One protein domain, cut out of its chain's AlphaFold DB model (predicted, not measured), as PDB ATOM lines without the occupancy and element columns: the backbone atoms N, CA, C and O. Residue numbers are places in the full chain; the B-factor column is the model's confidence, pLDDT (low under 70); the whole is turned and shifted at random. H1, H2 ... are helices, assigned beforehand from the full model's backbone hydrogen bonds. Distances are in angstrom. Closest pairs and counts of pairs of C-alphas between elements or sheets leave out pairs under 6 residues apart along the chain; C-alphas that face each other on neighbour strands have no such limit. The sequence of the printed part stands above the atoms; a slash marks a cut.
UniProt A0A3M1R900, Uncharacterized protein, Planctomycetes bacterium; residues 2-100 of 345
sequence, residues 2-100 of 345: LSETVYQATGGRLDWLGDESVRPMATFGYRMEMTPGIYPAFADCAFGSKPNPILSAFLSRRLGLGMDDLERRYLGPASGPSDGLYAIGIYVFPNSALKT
ATOM      1  N   LEU A   2     273.454 544.560 440.733       88.81
ATOM      2  CA  LEU A   2     274.138 545.818 440.356       88.81
ATOM      3  C   LEU A   2     275.410 545.608 439.515       88.81
ATOM      4  O   LEU A   2     275.547 546.219 438.461       88.81
ATOM      5  N   SER A   3     276.297 544.701 439.940       91.19
ATOM      6  CA  SER A   3     277.515 544.377 439.182       91.19
ATOM      7  C   SER A   3     277.222 543.940 437.746       91.19
ATOM      8  O   SER A   3     277.954 544.318 436.838       91.19
ATOM      9  N   GLU A   4     276.163 543.156 437.529       91.62
ATOM     10  CA  GLU A   4     275.808 542.683 436.188       91.62
ATOM     11  C   GLU A   4     275.217 543.809 435.342       91.62
ATOM     12  O   GLU A   4     275.551 543.950 434.170       91.62
ATOM     13  N   THR A   5     274.388 544.666 435.938       91.19
ATOM     14  CA  THR A   5     273.849 545.845 435.254       91.19
ATOM     15  C   THR A   5     274.964 546.784 434.791       91.19
ATOM     16  O   THR A   5     274.940 547.241 433.650       91.19
ATOM     17  N   VAL A   6     275.963 547.043 435.640       93.44
ATOM     18  CA  VAL A   6     277.133 547.870 435.292       93.44
ATOM     19  C   VAL A   6     277.960 547.210 434.187       93.44
ATOM     20  O   VAL A   6     278.324 547.876 433.213       93.44
ATOM     21  N   TYR A   7     278.199 545.901 434.288       94.06
ATOM     22  CA  TYR A   7     278.898 545.141 433.255       94.06
ATOM     23  C   TYR A   7     278.198 545.270 431.897       94.06
ATOM     24  O   TYR A   7     278.820 545.651 430.905       94.06
ATOM     25  N   GLN A   8     276.885 545.039 431.844       91.12
ATOM     26  CA  GLN A   8     276.105 545.144 430.610       91.12
ATOM     27  C   GLN A   8     276.085 546.572 430.053       91.12
ATOM     28  O   GLN A   8     276.376 546.768 428.872       91.12
ATOM     29  N   ALA A   9     275.802 547.573 430.893       93.06
ATOM     30  CA  ALA A   9     275.707 548.975 430.479       93.06
ATOM     31  C   ALA A   9     277.037 549.534 429.952       93.06
ATOM     32  O   ALA A   9     277.056 550.421 429.099       93.06
ATOM     33  N   THR A  10     278.162 549.013 430.443       95.44
ATOM     34  CA  THR A  10     279.497 549.446 430.014       95.44
ATOM     35  C   THR A  10     280.064 548.622 428.861       95.44
ATOM     36  O   THR A  10     281.161 548.937 428.388       95.44
ATOM     37  N   GLY A  11     279.339 547.597 428.395       92.94
ATOM     38  CA  GLY A  11     279.822 546.653 427.388       92.94
ATOM     39  C   GLY A  11     280.989 545.796 427.885       92.94
ATOM     40  O   GLY A  11     281.861 545.451 427.097       92.94
ATOM     41  N   GLY A  12     281.038 545.502 429.187       93.06
ATOM     42  CA  GLY A  12     282.088 544.715 429.840       93.06
ATOM     43  C   GLY A  12     283.342 545.498 430.229       93.06
ATOM     44  O   GLY A  12     284.283 544.907 430.744       93.06
ATOM     45  N   ARG A  13     283.380 546.823 430.016       95.25
ATOM     46  CA  ARG A  13     284.535 547.657 430.409       95.25
ATOM     47  C   ARG A  13     284.715 547.756 431.924       95.25
ATOM     48  O   ARG A  13     285.832 547.971 432.379       95.25
ATOM     49  N   LEU A  14     283.628 547.635 432.687       95.75
ATOM     50  CA  LEU A  14     283.658 547.539 434.145       95.75
ATOM     51  C   LEU A  14     283.119 546.172 434.567       95.75
ATOM     52  O   LEU A  14     281.924 545.909 434.434       95.75
ATOM     53  N   ASP A  15     284.000 545.323 435.093       94.75
ATOM     54  CA  ASP A  15     283.667 543.987 435.588       94.75
ATOM     55  C   ASP A  15     284.106 543.820 437.043       94.75
ATOM     56  O   ASP A  15     285.241 543.448 437.325       94.75
ATOM     57  N   TRP A  16     283.204 544.102 437.983       94.12
ATOM     58  CA  TRP A  16     283.505 543.943 439.409       94.12
ATOM     59  C   TRP A  16     283.569 542.480 439.851       94.12
ATOM     60  O   TRP A  16     284.241 542.183 440.828       94.12
ATOM     61  N   LEU A  17     282.890 541.558 439.160       93.25
ATOM     62  CA  LEU A  17     282.978 540.128 439.488       93.25
ATOM     63  C   LEU A  17     284.280 539.496 438.990       93.25
ATOM     64  O   LEU A  17     284.665 538.452 439.504       93.25
ATOM     65  N   GLY A  18     284.937 540.118 438.008       90.75
ATOM     66  CA  GLY A  18     286.281 539.749 437.569       90.75
ATOM     67  C   GLY A  18     287.395 540.218 438.513       90.75
ATOM     68  O   GLY A  18     288.545 539.836 438.317       90.75
ATOM     69  N   ASP A  19     287.083 541.037 439.523       92.50
ATOM     70  CA  ASP A  19     288.043 541.445 440.546       92.50
ATOM     71  C   ASP A  19     288.189 540.336 441.602       92.50
ATOM     72  O   ASP A  19     287.233 539.980 442.299       92.50
ATOM     73  N   GLU A  20     289.399 539.795 441.750       91.25
ATOM     74  CA  GLU A  20     289.690 538.728 442.716       91.25
ATOM     75  C   GLU A  20     289.408 539.143 444.169       91.25
ATOM     76  O   GLU A  20     289.062 538.296 444.991       91.25
ATOM     77  N   SER A  21     289.456 540.440 444.498       92.31
ATOM     78  CA  SER A  21     289.072 540.931 445.831       92.31
ATOM     79  C   SER A  21     287.577 540.755 446.126       92.31
ATOM     80  O   SER A  21     287.180 540.659 447.289       92.31
ATOM     81  N   VAL A  22     286.737 540.651 445.088       92.81
ATOM     82  CA  VAL A  22     285.286 540.435 445.208       92.81
ATOM     83  C   VAL A  22     284.934 538.956 445.320       92.81
ATOM     84  O   VAL A  22     283.905 538.602 445.906       92.81
ATOM     85  N   ARG A  23     285.799 538.068 444.822       92.75
ATOM     86  CA  ARG A  23     285.556 536.622 444.795       92.75
ATOM     87  C   ARG A  23     285.206 536.027 446.167       92.75
ATOM     88  O   ARG A  23     284.235 535.266 446.214       92.75
ATOM     89  N   PRO A  24     285.867 536.371 447.293       93.06
ATOM     90  CA  PRO A  24     285.486 535.868 448.616       93.06
ATOM     91  C   PRO A  24     284.054 536.228 449.029       93.06
ATOM     92  O   PRO A  24     283.374 535.402 449.635       93.06
ATOM     93  N   MET A  25     283.583 537.429 448.676       92.69
ATOM     94  CA  MET A  25     282.218 537.892 448.958       92.69
ATOM     95  C   MET A  25     281.202 537.217 448.038       92.69
ATOM     96  O   MET A  25     280.167 536.739 448.494       92.69
ATOM     97  N   ALA A  26     281.511 537.128 446.744       94.38
ATOM     98  CA  ALA A  26     280.639 536.480 445.770       94.38
ATOM     99  C   ALA A  26     280.469 534.981 446.069       94.38
ATOM    100  O   ALA A  26     279.386 534.427 445.910       94.38
ATOM    101  N   THR A  27     281.519 534.328 446.565       94.56
ATOM    102  CA  THR A  27     281.491 532.906 446.933       94.56
ATOM    103  C   THR A  27     281.060 532.653 448.376       94.56
ATOM    104  O   THR A  27     280.994 531.492 448.768       94.56
ATOM    105  N   PHE A  28     280.703 533.682 449.159       95.38
ATOM    106  CA  PHE A  28     280.279 533.527 450.557       95.38
ATOM    107  C   PHE A  28     279.183 532.466 450.714       95.38
ATOM    108  O   PHE A  28     279.318 531.554 451.523       95.38
ATOM    109  N   GLY A  29     278.137 532.534 449.881       94.19
ATOM    110  CA  GLY A  29     277.040 531.568 449.910       94.19
ATOM    111  C   GLY A  29     277.511 530.133 449.679       94.19
ATOM    112  O   GLY A  29     277.116 529.255 450.426       94.19
ATOM    113  N   TYR A  30     278.395 529.901 448.705       95.12
ATOM    114  CA  TYR A  30     278.989 528.582 448.455       95.12
ATOM    115  C   TYR A  30     279.829 528.118 449.656       95.12
ATOM    116  O   TYR A  30     279.607 527.044 450.202       95.12
ATOM    117  N   ARG A  31     280.730 528.976 450.140       96.75
ATOM    118  CA  ARG A  31     281.688 528.683 451.217       96.75
ATOM    119  C   ARG A  31     281.044 528.453 452.593       96.75
ATOM    120  O   ARG A  31     281.690 527.895 453.473       96.75
ATOM    121  N   MET A  32     279.786 528.855 452.785       97.06
ATOM    122  CA  MET A  32     279.018 528.624 454.018       97.06
ATOM    123  C   MET A  32     278.355 527.239 454.097       97.06
ATOM    124  O   MET A  32     277.816 526.885 455.145       97.06
ATOM    125  N   GLU A  33     278.365 526.450 453.018       96.56
ATOM    126  CA  GLU A  33     277.737 525.123 452.993       96.56
ATOM    127  C   GLU A  33     278.500 524.139 453.890       96.56
ATOM    128  O   GLU A  33     279.680 523.904 453.669       96.56
ATOM    129  N   MET A  34     277.862 523.545 454.896       97.00
ATOM    130  CA  MET A  34     278.508 522.608 455.828       97.00
ATOM    131  C   MET A  34     278.594 521.203 455.225       97.00
ATOM    132  O   MET A  34     279.670 520.625 455.090       97.00
ATOM    133  N   THR A  35     277.440 520.679 454.826       94.75
ATOM    134  CA  THR A  35     277.257 519.438 454.066       94.75
ATOM    135  C   THR A  35     276.319 519.741 452.892       94.75
ATOM    136  O   THR A  35     275.694 520.805 452.893       94.75
ATOM    137  N   PRO A  36     276.193 518.867 451.872       92.56
ATOM    138  CA  PRO A  36     275.395 519.173 450.684       92.56
ATOM    139  C   PRO A  36     273.976 519.669 451.015       92.56
ATOM    140  O   PRO A  36     273.135 518.928 451.522       92.56
ATOM    141  N   GLY A  37     273.703 520.938 450.709       92.94
ATOM    142  CA  GLY A  37     272.425 521.598 450.940       92.94
ATOM    143  C   GLY A  37     272.135 522.035 452.380       92.94
ATOM    144  O   GLY A  37     270.989 522.421 452.624       92.94
ATOM    145  N   ILE A  38     273.105 521.980 453.297       95.94
ATOM    146  CA  ILE A  38     272.975 522.359 454.711       95.94
ATOM    147  C   ILE A  38     273.862 523.568 455.018       95.94
ATOM    148  O   ILE A  38     275.056 523.571 454.726       95.94
ATOM    149  N   TYR A  39     273.273 524.576 455.654       97.12
ATOM    150  CA  TYR A  39     273.905 525.848 456.000       97.12
ATOM    151  C   TYR A  39     273.582 526.185 457.461       97.12
ATOM    152  O   TYR A  39     272.487 525.841 457.921       97.12
ATOM    153  N   PRO A  40     274.483 526.856 458.200       96.12
ATOM    154  CA  PRO A  40     274.175 527.302 459.550       96.12
ATOM    155  C   PRO A  40     273.150 528.439 459.511       96.12
ATOM    156  O   PRO A  40     273.197 529.315 458.645       96.12
ATOM    157  N   ALA A  41     272.239 528.444 460.479       94.19
ATOM    158  CA  ALA A  41     271.183 529.443 460.604       94.19
ATOM    159  C   ALA A  41     271.579 530.592 461.547       94.19
ATOM    160  O   ALA A  41     270.763 531.036 462.338       94.19
ATOM    161  N   PHE A  42     272.829 531.064 461.490       94.75
ATOM    162  CA  PHE A  42     273.270 532.172 462.348       94.75
ATOM    163  C   PHE A  42     272.470 533.450 462.095       94.75
ATOM    164  O   PHE A  42     272.084 533.719 460.951       94.75
ATOM    165  N   ALA A  43     272.339 534.279 463.140       92.31
ATOM    166  CA  ALA A  43     271.590 535.534 463.101       92.31
ATOM    167  C   ALA A  43     270.109 535.291 462.743       92.31
ATOM    168  O   ALA A  43     269.599 534.181 462.866       92.31
ATOM    169  N   ASP A  44     269.395 536.308 462.258       91.00
ATOM    170  CA  ASP A  44     267.987 536.176 461.846       91.00
ATOM    171  C   ASP A  44     267.768 535.300 460.578       91.00
ATOM    172  O   ASP A  44     266.784 535.444 459.850       91.00
ATOM    173  N   CYS A  45     268.697 534.391 460.275       91.00
ATOM    174  CA  CYS A  45     268.574 533.409 459.216       91.00
ATOM    175  C   CYS A  45     267.587 532.317 459.620       91.00
ATOM    176  O   CYS A  45     267.559 531.847 460.759       91.00
ATOM    177  N   ALA A  46     266.794 531.870 458.652       88.25
ATOM    178  CA  ALA A  46     265.893 530.768 458.883       88.25
ATOM    179  C   ALA A  46     266.614 529.407 458.781       88.25
ATOM    180  O   ALA A  46     267.324 529.165 457.803       88.25
ATOM    181  N   PHE A  47     266.374 528.475 459.707       87.94
ATOM    182  CA  PHE A  47     266.773 527.075 459.569       87.94
ATOM    183  C   PHE A  47     266.310 526.488 458.223       87.94
ATOM    184  O   PHE A  47     265.154 526.625 457.819       87.94
ATOM    185  N   GLY A  48     267.238 525.851 457.505       88.44
ATOM    186  CA  GLY A  48     267.008 525.320 456.158       88.44
ATOM    187  C   GLY A  48     267.133 526.343 455.021       88.44
ATOM    188  O   GLY A  48     266.953 525.963 453.861       88.44
ATOM    189  N   SER A  49     267.460 527.607 455.317       91.31
ATOM    190  CA  SER A  49     267.778 528.612 454.296       91.31
ATOM    191  C   SER A  49     268.986 528.200 453.466       91.31
ATOM    192  O   SER A  49     269.924 527.572 453.956       91.31
ATOM    193  N   LYS A  50     268.962 528.577 452.187       93.38
ATOM    194  CA  LYS A  50     270.021 528.287 451.218       93.38
ATOM    195  C   LYS A  50     270.245 529.508 450.334       93.38
ATOM    196  O   LYS A  50     269.305 530.286 450.136       93.38
ATOM    197  N   PRO A  51     271.444 529.670 449.755       93.25
ATOM    198  CA  PRO A  51     271.669 530.664 448.718       93.25
ATOM    199  C   PRO A  51     270.640 530.536 447.586       93.25
ATOM    200  O   PRO A  51     270.264 529.429 447.194       93.25
ATOM    201  N   ASN A  52     270.191 531.672 447.049       90.94
ATOM    202  CA  ASN A  52     269.242 531.682 445.940       90.94
ATOM    203  C   ASN A  52     269.827 530.907 444.737       90.94
ATOM    204  O   ASN A  52     270.911 531.262 444.268       90.94
ATOM    205  N   PRO A  53     269.126 529.893 444.197       91.69
ATOM    206  CA  PRO A  53     269.692 529.000 443.189       91.69
ATOM    207  C   PRO A  53     270.010 529.695 441.858       91.69
ATOM    208  O   PRO A  53     270.981 529.323 441.205       91.69
ATOM    209  N   ILE A  54     269.252 530.731 441.478       91.56
ATOM    210  CA  ILE A  54     269.501 531.520 440.260       91.56
ATOM    211  C   ILE A  54     270.792 532.323 440.417       91.56
ATOM    212  O   ILE A  54     271.658 532.288 439.543       91.56
ATOM    213  N   LEU A  55     270.951 533.014 441.551       91.12
ATOM    214  CA  LEU A  55     272.178 533.753 441.842       91.12
ATOM    215  C   LEU A  55     273.384 532.808 441.922       91.12
ATOM    216  O   LEU A  55     274.424 533.103 441.342       91.12
ATOM    217  N   SER A  56     273.240 531.665 442.590       93.81
ATOM    218  CA  SER A  56     274.314 530.678 442.712       93.81
ATOM    219  C   SER A  56     274.713 530.082 441.357       93.81
ATOM    220  O   SER A  56     275.902 529.953 441.092       93.81
ATOM    221  N   ALA A  57     273.762 529.788 440.463       94.12
ATOM    222  CA  ALA A  57     274.060 529.330 439.103       94.12
ATOM    223  C   ALA A  57     274.791 530.399 438.286       94.12
ATOM    224  O   ALA A  57     275.784 530.113 437.616       94.12
ATOM    225  N   PHE A  58     274.319 531.647 438.374       94.31
ATOM    226  CA  PHE A  58     274.954 532.791 437.729       94.31
ATOM    227  C   PHE A  58     276.407 532.963 438.196       94.31
ATOM    228  O   PHE A  58     277.308 533.102 437.369       94.31
ATOM    229  N   LEU A  59     276.643 532.911 439.510       94.62
ATOM    230  CA  LEU A  59     277.974 533.038 440.103       94.62
ATOM    231  C   LEU A  59     278.865 531.838 439.788       94.62
ATOM    232  O   LEU A  59     280.029 532.043 439.457       94.62
ATOM    233  N   SER A  60     278.323 530.615 439.816       95.31
ATOM    234  CA  SER A  60     279.049 529.411 439.402       95.31
ATOM    235  C   SER A  60     279.620 529.580 438.005       95.31
ATOM    236  O   SER A  60     280.827 529.442 437.805       95.31
ATOM    237  N   ARG A  61     278.773 529.990 437.056       95.31
ATOM    238  CA  ARG A  61     279.204 530.181 435.678       95.31
ATOM    239  C   ARG A  61     280.204 531.322 435.535       95.31
ATOM    240  O   ARG A  61     281.183 531.182 434.813       95.31
ATOM    241  N   ARG A  62     279.965 532.453 436.204       94.06
ATOM    242  CA  ARG A  62     280.828 533.642 436.101       94.06
ATOM    243  C   ARG A  62     282.202 533.462 436.720       94.06
ATOM    244  O   ARG A  62     283.155 534.035 436.211       94.06
ATOM    245  N   LEU A  63     282.290 532.693 437.799       93.75
ATOM    246  CA  LEU A  63     283.523 532.480 438.554       93.75
ATOM    247  C   LEU A  63     284.200 531.145 438.217       93.75
ATOM    248  O   LEU A  63     285.205 530.800 438.837       93.75
ATOM    249  N   GLY A  64     283.650 530.390 437.258       94.19
ATOM    250  CA  GLY A  64     284.207 529.120 436.801       94.19
ATOM    251  C   GLY A  64     284.144 527.999 437.842       94.19
ATOM    252  O   GLY A  64     285.044 527.169 437.878       94.19
ATOM    253  N   LEU A  65     283.111 527.964 438.694       94.00
ATOM    254  CA  LEU A  65     282.977 526.940 439.743       94.00
ATOM    255  C   LEU A  65     282.517 525.574 439.206       94.00
ATOM    256  O   LEU A  65     282.597 524.587 439.931       94.00
ATOM    257  N   GLY A  66     281.997 525.507 437.976       94.62
ATOM    258  CA  GLY A  66     281.608 524.243 437.341       94.62
ATOM    259  C   GLY A  66     280.495 523.492 438.078       94.62
ATOM    260  O   GLY A  66     280.492 522.267 438.119       94.62
ATOM    261  N   MET A  67     279.538 524.186 438.704       93.81
ATOM    262  CA  MET A  67     278.386 523.545 439.354       93.81
ATOM    263  C   MET A  67     277.326 523.159 438.312       93.81
ATOM    264  O   MET A  67     276.223 523.705 438.281       93.81
ATOM    265  N   ASP A  68     277.661 522.208 437.445       93.19
ATOM    266  CA  ASP A  68     276.915 521.882 436.227       93.19
ATOM    267  C   ASP A  68     275.416 521.625 436.438       93.19
ATOM    268  O   ASP A  68     274.578 522.086 435.661       93.19
ATOM    269  N   ASP A  69     275.057 520.880 437.486       92.31
ATOM    270  CA  ASP A  69     273.659 520.573 437.800       92.31
ATOM    271  C   ASP A  69     272.849 521.822 438.135       92.31
ATOM    272  O   ASP A  69     271.683 521.930 437.750       92.31
ATOM    273  N   LEU A  70     273.468 522.758 438.849       93.12
ATOM    274  CA  LEU A  70     272.867 524.026 439.221       93.12
ATOM    275  C   LEU A  70     272.762 524.936 437.990       93.12
ATOM    276  O   LEU A  70     271.702 525.493 437.710       93.12
ATOM    277  N   GLU A  71     273.836 525.024 437.209       94.94
ATOM    278  CA  GLU A  71     273.900 525.832 435.992       94.94
ATOM    279  C   GLU A  71     272.873 525.395 434.942       94.94
ATOM    280  O   GLU A  71     272.165 526.235 434.386       94.94
ATOM    281  N   ARG A  72     272.731 524.083 434.708       93.81
ATOM    282  CA  ARG A  72     271.730 523.528 433.781       93.81
ATOM    283  C   ARG A  72     270.301 523.875 434.181       93.81
ATOM    284  O   ARG A  72     269.466 524.095 433.309       93.81
ATOM    285  N   ARG A  73     270.010 523.878 435.482       93.25
ATOM    286  CA  ARG A  73     268.652 524.089 436.000       93.25
ATOM    287  C   ARG A  73     268.273 525.559 436.109       93.25
ATOM    288  O   ARG A  73     267.086 525.843 436.071       93.25
ATOM    289  N   TYR A  74     269.235 526.470 436.278       92.19
ATOM    290  CA  TYR A  74     268.922 527.835 436.712       92.19
ATOM    291  C   TYR A  74     269.550 528.973 435.893       92.19
ATOM    292  O   TYR A  74     269.384 530.132 436.268       92.19
ATOM    293  N   LEU A  75     270.236 528.698 434.776       92.12
ATOM    294  CA  LEU A  75     270.732 529.754 433.882       92.12
ATOM    295  C   LEU A  75     269.750 530.106 432.760       92.12
ATOM    296  O   LEU A  75     269.190 529.233 432.094       92.12
ATOM    297  N   GLY A  76     269.620 531.407 432.484       88.50
ATOM    298  CA  GLY A  76     268.814 531.909 431.375       88.50
ATOM    299  C   GLY A  76     267.345 531.485 431.497       88.50
ATOM    300  O   GLY A  76     266.818 531.440 432.606       88.50
ATOM    301  N   PRO A  77     266.672 531.122 430.391       85.44
ATOM    302  CA  PRO A  77     265.274 530.683 430.420       85.44
ATOM    303  C   PRO A  77     264.993 529.458 431.302       85.44
ATOM    304  O   PRO A  77     263.850 529.268 431.716       85.44
ATOM    305  N   ALA A  78     266.005 528.635 431.610       86.44
ATOM    306  CA  ALA A  78     265.834 527.465 432.471       86.44
ATOM    307  C   ALA A  78     265.517 527.841 433.927       86.44
ATOM    308  O   ALA A  78     264.885 527.050 434.621       86.44
ATOM    309  N   SER A  79     265.865 529.059 434.371       81.94
ATOM    310  CA  SER A  79     265.607 529.538 435.737       81.94
ATOM    311  C   SER A  79     264.135 529.550 436.141       81.94
ATOM    312  O   SER A  79     263.839 529.677 437.328       81.94
ATOM    313  N   GLY A  80     263.221 529.445 435.174       75.94
ATOM    314  CA  GLY A  80     261.790 529.528 435.414       75.94
ATOM    315  C   GLY A  80     261.337 530.949 435.778       75.94
ATOM    316  O   GLY A  80     262.109 531.908 435.646       75.94
ATOM    317  N   PRO A  81     260.067 531.112 436.187       70.19
ATOM    318  CA  PRO A  81     259.544 532.403 436.607       70.19
ATOM    319  C   PRO A  81     260.306 532.916 437.833       70.19
ATOM    320  O   PRO A  81     260.682 532.150 438.715       70.19
ATOM    321  N   SER A  82     260.524 534.227 437.880       69.44
ATOM    322  CA  SER A  82     261.168 534.917 438.998       69.44
ATOM    323  C   SER A  82     260.175 535.878 439.643       69.44
ATOM    324  O   SER A  82     259.391 536.514 438.936       69.44
ATOM    325  N   ASP A  83     260.267 536.054 440.961       66.06
ATOM    326  CA  ASP A  83     259.340 536.861 441.772       66.06
ATOM    327  C   ASP A  83     259.421 538.383 441.504       66.06
ATOM    328  O   ASP A  83     258.721 539.177 442.128       66.06
ATOM    329  N   GLY A  84     260.266 538.823 440.562       74.19
ATOM    330  CA  GLY A  84     260.430 540.232 440.207       74.19
ATOM    331  C   GLY A  84     260.926 540.461 438.779       74.19
ATOM    332  O   GLY A  84     261.886 539.829 438.330       74.19
ATOM    333  N   LEU A  85     260.312 541.431 438.085       76.38
ATOM    334  CA  LEU A  85     260.619 541.803 436.691       76.38
ATOM    335  C   LEU A  85     262.095 542.164 436.471       76.38
ATOM    336  O   LEU A  85     262.669 541.847 435.433       76.38
ATOM    337  N   TYR A  86     262.728 542.799 437.457       72.75
ATOM    338  CA  TYR A  86     264.131 543.202 437.362       72.75
ATOM    339  C   TYR A  86     265.088 542.000 437.351       72.75
ATOM    340  O   TYR A  86     266.054 541.975 436.591       72.75
ATOM    341  N   ALA A  87     264.790 540.963 438.138       77.38
ATOM    342  CA  ALA A  87     265.567 539.728 438.141       77.38
ATOM    343  C   ALA A  87     265.405 538.952 436.822       77.38
ATOM    344  O   ALA A  87     266.389 538.405 436.328       77.38
ATOM    345  N   ILE A  88     264.218 538.996 436.199       78.12
ATOM    346  CA  ILE A  88     264.009 538.476 434.836       78.12
ATOM    347  C   ILE A  88     264.898 539.234 433.840       78.12
ATOM    348  O   ILE A  88     265.651 538.614 433.090       78.12
ATOM    349  N   GLY A  89     264.862 540.570 433.877       76.88
ATOM    350  CA  GLY A  89     265.672 541.442 433.020       76.88
ATOM    351  C   GLY A  89     267.172 541.128 433.054       76.88
ATOM    352  O   GLY A  89     267.833 541.177 432.022       76.88
ATOM    353  N   ILE A  90     267.695 540.773 434.231       79.69
ATOM    354  CA  ILE A  90     269.125 540.524 434.449       79.69
ATOM    355  C   ILE A  90     269.522 539.067 434.184       79.69
ATOM    356  O   ILE A  90     270.523 538.821 433.511       79.69
ATOM    357  N   TYR A  91     268.792 538.094 434.736       81.62
ATOM    358  CA  TYR A  91     269.258 536.703 434.788       81.62
ATOM    359  C   TYR A  91     268.694 535.807 433.676       81.62
ATOM    360  O   TYR A  91     269.332 534.808 433.337       81.62
ATOM    361  N   VAL A  92     267.549 536.164 433.083       82.81
ATOM    362  CA  VAL A  92     266.889 535.346 432.047       82.81
ATOM    363  C   VAL A  92     267.356 535.720 430.640       82.81
ATOM    364  O   VAL A  92     267.612 534.841 429.816       82.81
ATOM    365  N   PHE A  93     267.476 537.018 430.353       85.19
ATOM    366  CA  PHE A  93     267.955 537.517 429.062       85.19
ATOM    367  C   PHE A  93     269.481 537.376 428.913       85.19
ATOM    368  O   PHE A  93     270.173 537.153 429.910       85.19
ATOM    369  N   PRO A  94     270.032 537.499 427.684       87.19
ATOM    370  CA  PRO A  94     271.469 537.385 427.451       87.19
ATOM    371  C   PRO A  94     272.296 538.258 428.401       87.19
ATOM    372  O   PRO A  94     272.229 539.484 428.361       87.19
ATOM    373  N   ASN A  95     273.114 537.608 429.225       91.50
ATOM    374  CA  ASN A  95     273.912 538.227 430.279       91.50
ATOM    375  C   ASN A  95     275.355 537.703 430.255       91.50
ATOM    376  O   ASN A  95     275.720 536.873 429.417       91.50
ATOM    377  N   SER A  96     276.201 538.221 431.142       92.94
ATOM    378  CA  SER A  96     277.615 537.852 431.208       92.94
ATOM    379  C   SER A  96     277.834 536.364 431.510       92.94
ATOM    380  O   SER A  96     278.751 535.765 430.946       92.94
ATOM    381  N   ALA A  97     276.980 535.733 432.325       92.75
ATOM    382  CA  ALA A  97     277.080 534.308 432.643       92.75
ATOM    383  C   ALA A  97     276.825 533.446 431.400       92.75
ATOM    384  O   ALA A  97     277.617 532.562 431.092       92.75
ATOM    385  N   LEU A  98     275.782 533.749 430.623       91.50
ATOM    386  CA  LEU A  98     275.470 533.023 429.383       91.50
ATOM    387  C   LEU A  98     276.534 533.200 428.287       91.50
ATOM    388  O   LEU A  98     276.648 532.351 427.407       91.50
ATOM    389  N   LYS A  99     277.316 534.286 428.337       92.00
ATOM    390  CA  LYS A  99     278.467 534.523 427.446       92.00
ATOM    391  C   LYS A  99     279.752 533.845 427.928       92.00
ATOM    392  O   LYS A  99     280.702 533.744 427.158       92.00
ATOM    393  N   THR A 100     279.798 533.424 429.189       93.06
ATOM    394  CA  THR A 100     280.954 532.741 429.772       93.06
ATOM    395  C   THR A 100     280.854 531.249 429.431       93.06
ATOM    396  O   THR A 100     279.784 530.658 429.630       93.06
TER     397      THR A 100
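What this domain is: This is residues 2 to 100 of the 345 residues of an uncharacterized protein of Planctomycetes bacterium (UniProt A0A3M1R900). What does the model look like? One helix, H4, makes the core, and shorter helices are set round it: H5 and H8 pack on it, H2, H3, H6 and H7 lie near it, and H1 lies farthest out. A long loop, residues 32 to 52, reaches to one end of the longest axis. What is it made of, and how large is it? The printed part has 99 residues with eight named helices, H1 to H8 in order along the chain, and no named strand; its class is all helix, though under half of the residues, 49 of 99, are in named elements. It is compact, with a radius of gyration of the C-alphas of 13.9 A and spans of 39 by 32 by 26 A.

Where its parts are: Where is the longest helix? H4 is residues 53 to 63, 15.0 A long, from C-alpha 53 at (269.692, 529.000, 443.189) to C-alpha 63 at (283.523, 532.480, 438.554). Where are the other helices? H1 is residues 2 to 9, 10.5 A long, beginning at C-alpha 2 at (274.138, 545.818, 440.356); H5 is residues 68 to 74, 10.0 A; H7 is residues 85 to 91, 10.2 A. The four-residue helices are H2, residues 23 to 26, H3, residues 28 to 31, H6, residues 76 to 79, and H8, residues 96 to 99.

How they stand to each other: What touches H4? H5 touches it at a steep tilt of 50 degrees, opposite ways, with the C-alphas of Ala 57 and Glu 71 closest at 4.7 A. H8 touches it too, with the C-alphas of Arg 62 and Ala 97 closest at 5.1 A. What lies farther out? H7 is close to H4 but not clearly touching, the closest C-alphas, Phe 58 and Tyr 91, being 7.5 A apart. H1 and H8 only just touch, with 3 pairs of C-alphas within 8 A, the closest being Glu 4 and Ser 96 at 7.2 A, while H1 and H4 are apart. What do the backbones show? In H1, H4, H5 and H7 every O i to N i+4 pair is within hydrogen-bond range; H2, H3, H6 and H8 are too short for such a pair.

The domain as a whole: How far does it reach? The two C-alphas farthest apart, those of Arg 13 and Phe 47, are 39.9 A apart. Is it continuous? The printed part has no cut; the links from H1 to H2 and from H3 to H4 are long. Where is confidence low? The mean pLDDT of the printed part is 90.5, and residues 82 to 83 are under 70.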